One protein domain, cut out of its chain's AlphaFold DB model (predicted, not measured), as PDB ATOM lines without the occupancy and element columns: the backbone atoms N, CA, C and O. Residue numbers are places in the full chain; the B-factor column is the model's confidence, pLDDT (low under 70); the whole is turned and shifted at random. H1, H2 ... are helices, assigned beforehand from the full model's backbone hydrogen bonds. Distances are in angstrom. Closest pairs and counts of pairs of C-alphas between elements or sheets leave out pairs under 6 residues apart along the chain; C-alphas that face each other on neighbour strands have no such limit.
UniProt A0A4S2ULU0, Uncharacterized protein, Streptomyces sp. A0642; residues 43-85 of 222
ATOM      1  N   ALA A  43      36.997  -4.170  47.479       90.12
ATOM      2  CA  ALA A  43      37.290  -4.489  48.879       90.12
ATOM      3  C   ALA A  43      37.483  -3.233  49.746       90.12
ATOM      4  O   ALA A  43      37.073  -3.227  50.904       90.12
ATOM      5  N   ARG A  44      38.032  -2.154  49.172       90.31
ATOM      6  CA  ARG A  44      38.209  -0.876  49.877       90.31
ATOM      7  C   ARG A  44      36.875  -0.222  50.224       90.31
ATOM      8  O   ARG A  44      36.759   0.380  51.284       90.31
ATOM      9  N   ASP A  45      35.863  -0.367  49.369       91.06
ATOM     10  CA  ASP A  45      34.520   0.148  49.656       91.06
ATOM     11  C   ASP A  45      33.870  -0.601  50.827       91.06
ATOM     12  O   ASP A  45      33.224   0.011  51.679       91.06
ATOM     13  N   HIS A  46      34.079  -1.917  50.909       91.19
ATOM     14  CA  HIS A  46      33.637  -2.724  52.047       91.19
ATOM     15  C   HIS A  46      34.386  -2.358  53.339       91.19
ATOM     16  O   HIS A  46      33.762  -2.208  54.386       91.19
ATOM     17  N   GLU A  47      35.707  -2.168  53.283       90.75
ATOM     18  CA  GLU A  47      36.507  -1.695  54.427       90.75
ATOM     19  C   GLU A  47      36.061  -0.309  54.918       90.75
ATOM     20  O   GLU A  47      36.073  -0.045  56.119       90.75
ATOM     21  N   ALA A  48      35.601   0.550  54.003       89.75
ATOM     22  CA  ALA A  48      34.992   1.840  54.319       89.75
ATOM     23  C   ALA A  48      33.537   1.737  54.827       89.75
ATOM     24  O   ALA A  48      32.921   2.760  55.123       89.75
ATOM     25  N   GLY A  49      32.972   0.529  54.924       91.12
ATOM     26  CA  GLY A  49      31.616   0.285  55.414       91.12
ATOM     27  C   GLY A  49      30.502   0.677  54.437       91.12
ATOM     28  O   GLY A  49      29.363   0.847  54.866       91.12
ATOM     29  N   LEU A  50      30.803   0.835  53.143       91.31
ATOM     30  CA  LEU A  50      29.829   1.268  52.130       91.31
ATOM     31  C   LEU A  50      28.943   0.130  51.608       91.31
ATOM     32  O   LEU A  50      27.871   0.389  51.065       91.31
ATOM     33  N   VAL A  51      29.386  -1.122  51.743       93.25
ATOM     34  CA  VAL A  51      28.669  -2.299  51.243       93.25
ATOM     35  C   VAL A  51      28.932  -3.513  52.128       93.25
ATOM     36  O   VAL A  51      30.029  -3.676  52.658       93.25
ATOM     37  N   GLY A  52      27.926  -4.376  52.278       91.25
ATOM     38  CA  GLY A  52      28.055  -5.673  52.936       91.25
ATOM     39  C   GLY A  52      28.506  -6.790  51.990       91.25
ATOM     40  O   GLY A  52      28.505  -6.664  50.762       91.25
ATOM     41  N   LEU A  53      28.872  -7.935  52.564       90.25
ATOM     42  CA  LEU A  53      29.115  -9.147  51.783       90.25
ATOM     43  C   LEU A  53      27.802  -9.689  51.204       90.25
ATOM     44  O   LEU A  53      26.750  -9.644  51.835       90.25
ATOM     45  N   CYS A  54      27.879 -10.272  50.011       88.00
ATOM     46  CA  CYS A  54      26.748 -10.922  49.366       88.00
ATOM     47  C   CYS A  54      26.221 -12.066  50.238       88.00
ATOM     48  O   CYS A  54      26.925 -13.047  50.479       88.00
ATOM     49  N   THR A  55      24.953 -11.985  50.634       84.69
ATOM     50  CA  THR A  55      24.288 -12.968  51.504       84.69
ATOM     51  C   THR A  55      24.294 -14.387  50.934       84.69
ATOM     52  O   THR A  55      24.348 -15.356  51.688       84.69
ATOM     53  N   VAL A  56      24.306 -14.532  49.606       82.62
ATOM     54  CA  VAL A  56      24.343 -15.837  48.923       82.62
ATOM     55  C   VAL A  56      25.756 -16.410  48.868       82.62
ATOM     56  O   VAL A  56      25.948 -17.593  49.119       82.62
ATOM     57  N   CYS A  57      26.762 -15.590  48.555       78.50
ATOM     58  CA  CYS A  57      28.145 -16.065  48.461       78.50
ATOM     59  C   CYS A  57      28.832 -16.182  49.827       78.50
ATOM     60  O   CYS A  57      29.757 -16.969  49.965       78.50
ATOM     61  N   ALA A  58      28.416 -15.402  50.825       74.94
ATOM     62  CA  ALA A  58      29.034 -15.384  52.150       74.94
ATOM     63  C   ALA A  58      28.448 -16.423  53.119       74.94
ATOM     64  O   ALA A  58      29.093 -16.757  54.112       74.94
ATOM     65  N   SER A  59      27.244 -16.940  52.850       67.81
ATOM     66  CA  SER A  59      26.586 -17.958  53.686       67.81
ATOM     67  C   SER A  59      27.071 -19.385  53.419       67.81
ATOM     68  O   SER A  59      26.809 -20.279  54.223       67.81
ATOM     69  N   ASP A  60      27.799 -19.614  52.324       65.19
ATOM     70  CA  ASP A  60      28.304 -20.937  51.979       65.19
ATOM     71  C   ASP A  60      29.600 -21.256  52.746       65.19
ATOM     72  O   ASP A  60      30.602 -20.535  52.675       65.19
ATOM     73  N   ARG A  61      29.595 -22.379  53.472       55.59
ATOM     74  CA  ARG A  61      30.724 -22.880  54.270       55.59
ATOM     75  C   ARG A  61      31.980 -23.103  53.417       55.59
ATOM     76  O   ARG A  61      33.091 -22.934  53.916       55.59
ATOM     77  N   ILE A  62      31.818 -23.452  52.137       56.34
ATOM     78  CA  ILE A  62      32.929 -23.631  51.185       56.34
ATOM     79  C   ILE A  62      33.526 -22.271  50.801       56.34
ATOM     80  O   ILE A  62      34.748 -22.116  50.750       56.34
ATOM     81  N   SER A  63      32.678 -21.261  50.604       56.72
ATOM     82  CA  SER A  63      33.112 -19.907  50.261       56.72
ATOM     83  C   SER A  63      33.854 -19.205  51.390       56.72
ATOM     84  O   SER A  63      34.817 -18.487  51.121       56.72
ATOM     85  N   GLN A  64      33.469 -19.464  52.642       57.53
ATOM     86  CA  GLN A  64      34.202 -18.985  53.818       57.53
ATOM     87  C   GLN A  64      35.574 -19.656  53.973       57.53
ATOM     88  O   GLN A  64      36.527 -18.995  54.375       57.53
ATOM     89  N   ALA A  65      35.698 -20.946  53.635       53.47
ATOM     90  CA  ALA A  65      36.942 -21.700  53.802       53.47
ATOM     91  C   ALA A  65      38.007 -21.373  52.742       53.47
ATOM     92  O   ALA A  65      39.188 -21.293  53.065       53.47
ATOM     93  N   TYR A  66      37.597 -21.181  51.484       55.66
ATOM     94  CA  TYR A  66      38.526 -20.974  50.364       55.66
ATOM     95  C   TYR A  66      38.578 -19.534  49.866       55.66
ATOM     96  O   TYR A  66      39.356 -19.231  48.963       55.66
ATOM     97  N   GLY A  67      37.732 -18.651  50.409       55.34
ATOM     98  CA  GLY A  67      37.583 -17.300  49.892       55.34
ATOM     99  C   GLY A  67      37.325 -17.346  48.391       55.34
ATOM    100  O   GLY A  67      38.038 -16.678  47.648       55.34
ATOM    101  N   GLN A  68      36.364 -18.160  47.944       53.00
ATOM    102  CA  GLN A  68      35.922 -18.308  46.550       53.00
ATOM    103  C   GLN A  68      34.396 -18.340  46.504       53.00
ATOM    104  O   GLN A  68      33.768 -18.965  47.352       53.00
ATOM    105  N   ALA A  69      33.774 -17.650  45.545       54.78
ATOM    106  CA  ALA A  69      32.322 -17.719  45.398       54.78
ATOM    107  C   ALA A  69      31.918 -19.156  45.029       54.78
ATOM    108  O   ALA A  69      32.528 -19.758  44.153       54.78
ATOM    109  N   SER A  70      30.888 -19.703  45.677       54.22
ATOM    110  CA  SER A  70      30.412 -21.071  45.417       54.22
ATOM    111  C   SER A  70      29.787 -21.262  44.033       54.22
ATOM    112  O   SER A  70      29.560 -22.385  43.590       54.22
ATOM    113  N   ARG A  71      29.525 -20.157  43.326       63.53
ATOM    114  CA  ARG A  71      29.071 -20.124  41.937       63.53
ATOM    115  C   ARG A  71      29.976 -19.193  41.138       63.53
ATOM    116  O   ARG A  71      30.202 -18.062  41.563       63.53
ATOM    117  N   ASN A  72      30.397 -19.633  39.952       61.28
ATOM    118  CA  ASN A  72      31.206 -18.821  39.032       61.28
ATOM    119  C   ASN A  72      30.481 -17.546  38.556       61.28
ATOM    120  O   ASN A  72      31.135 -16.557  38.248       61.28
ATOM    121  N   LYS A  73      29.139 -17.551  38.509       74.94
ATOM    122  CA  LYS A  73      28.301 -16.435  38.033       74.94
ATOM    123  C   LYS A  73      27.126 -16.222  38.992       74.94
ATOM    124  O   LYS A  73      26.054 -16.797  38.826       74.94
ATOM    125  N   CYS A  74      27.346 -15.477  40.075       81.88
ATOM    126  CA  CYS A  74      26.276 -15.146  41.018       81.88
ATOM    127  C   CYS A  74      25.498 -13.914  40.516       81.88
ATOM    128  O   CYS A  74      26.117 -12.856  40.386       81.88
ATOM    129  N   PRO A  75      24.169 -14.000  40.310       83.81
ATOM    130  CA  PRO A  75      23.370 -12.869  39.827       83.81
ATOM    131  C   PRO A  75      23.215 -11.748  40.866       83.81
ATOM    132  O   PRO A  75      22.801 -10.652  40.521       83.81
ATOM    133  N   ASN A  76      23.555 -11.998  42.138       86.12
ATOM    134  CA  ASN A  76      23.418 -10.998  43.202       86.12
ATOM    135  C   ASN A  76      24.680 -10.161  43.415       86.12
ATOM    136  O   ASN A  76      24.586  -9.050  43.924       86.12
ATOM    137  N   CYS A  77      25.860 -10.700  43.099       88.00
ATOM    138  CA  CYS A  77      27.130 -10.009  43.338       88.00
ATOM    139  C   CYS A  77      27.977  -9.818  42.084       88.00
ATOM    140  O   CYS A  77      29.014  -9.166  42.171       88.00
ATOM    141  N   PHE A  78      27.574 -10.397  40.948       88.75
ATOM    142  CA  PHE A  78      28.269 -10.245  39.669       88.75
ATOM    143  C   PHE A  78      29.781 -10.514  39.805       88.75
ATOM    144  O   PHE A  78      30.622  -9.760  39.337       88.75
ATOM    145  N   GLY A  79      30.143 -11.559  40.556       84.12
ATOM    146  CA  GLY A  79      31.540 -11.957  40.776       84.12
ATOM    147  C   GLY A  79      32.325 -11.143  41.818       84.12
ATOM    148  O   GLY A  79      33.379 -11.600  42.250       84.12
ATOM    149  N   THR A  80      31.810 -10.009  42.305       86.94
ATOM    150  CA  THR A  80      32.529  -9.145  43.272       86.94
ATOM    151  C   THR A  80      32.463  -9.623  44.720       86.94
ATOM    152  O   THR A  80      33.277  -9.217  45.539       86.94
ATOM    153  N   ARG A  81      31.504 -10.506  45.046       87.12
ATOM    154  CA  ARG A  81      31.145 -10.949  46.415       87.12
ATOM    155  C   ARG A  81      30.515  -9.893  47.313       87.12
ATOM    156  O   ARG A  81      30.197 -10.225  48.453       87.12
ATOM    157  N   PHE A  82      30.271  -8.692  46.815       91.12
ATOM    158  CA  PHE A  82      29.557  -7.654  47.549       91.12
ATOM    159  C   PHE A  82      28.084  -7.634  47.154       91.12
ATOM    160  O   PHE A  82      27.712  -8.047  46.052       91.12
ATOM    161  N   GLU A  83      27.227  -7.213  48.077       90.62
ATOM    162  CA  GLU A  83      25.790  -7.146  47.833       90.62
ATOM    163  C   GLU A  83      25.457  -6.208  46.662       90.62
ATOM    164  O   GLU A  83      25.975  -5.097  46.548       90.62
ATOM    165  N   GLY A  84      24.623  -6.688  45.736       89.38
ATOM    166  CA  GLY A  84      24.225  -5.958  44.534       89.38
ATOM    167  C   GLY A  84      25.324  -5.816  43.474       89.38
ATOM    168  O   GLY A  84      25.030  -5.331  42.385       89.38
ATOM    169  N   GLY A  85      26.562  -6.214  43.781       90.69
ATOM    170  CA  GLY A  85      27.724  -6.358  42.899       90.69
ATOM    171  C   GLY A  85      28.298  -5.107  42.228       90.69
ATOM    172  O   GLY A  85      29.471  -5.109  41.877       90.69
TER     173      GLY A  85
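This is residues 43 to 85 of the 222 residues of an uncharacterized protein of Streptomyces sp. A0642 (UniProt A0A4S2ULU0). What shape appears? With little regular structure, it is a small loop-built body: H1 stands at one end, H2 and H3 lie toward the other, and residues 67 to 85 fold back toward the H1 to H2 link. What builds it? The 43 printed residues include three named helices, H1, H2, H3, and no named strand; the class is all helix, with 15 residues in them. How large? It is compact, radius of gyration of the C-alphas 9.8 A, spans 26 by 21 by 13 A.

Which helices are apart? H1, residues 43 to 47, is apart from H2, residues 55 to 58, and H3, residues 61 to 66. Do the others meet? H2 and H3 are close but not clearly touching, closest C-alphas Ala 58 and Gln 64, 6.5 A. And the backbones? In H1 and H3 every O i to N i+4 pair is within hydrogen-bond range; H2 is too short for one.

Where does H1 begin? C-alpha 43 is at (37.290, -4.489, 48.879). Where does H3, 8.9 A long, end? C-alpha 66 is at (38.526, -20.974, 50.364).

Any cut? The printed part has no cut. Where is confidence low? Residues 59 to 72 have pLDDT under 70.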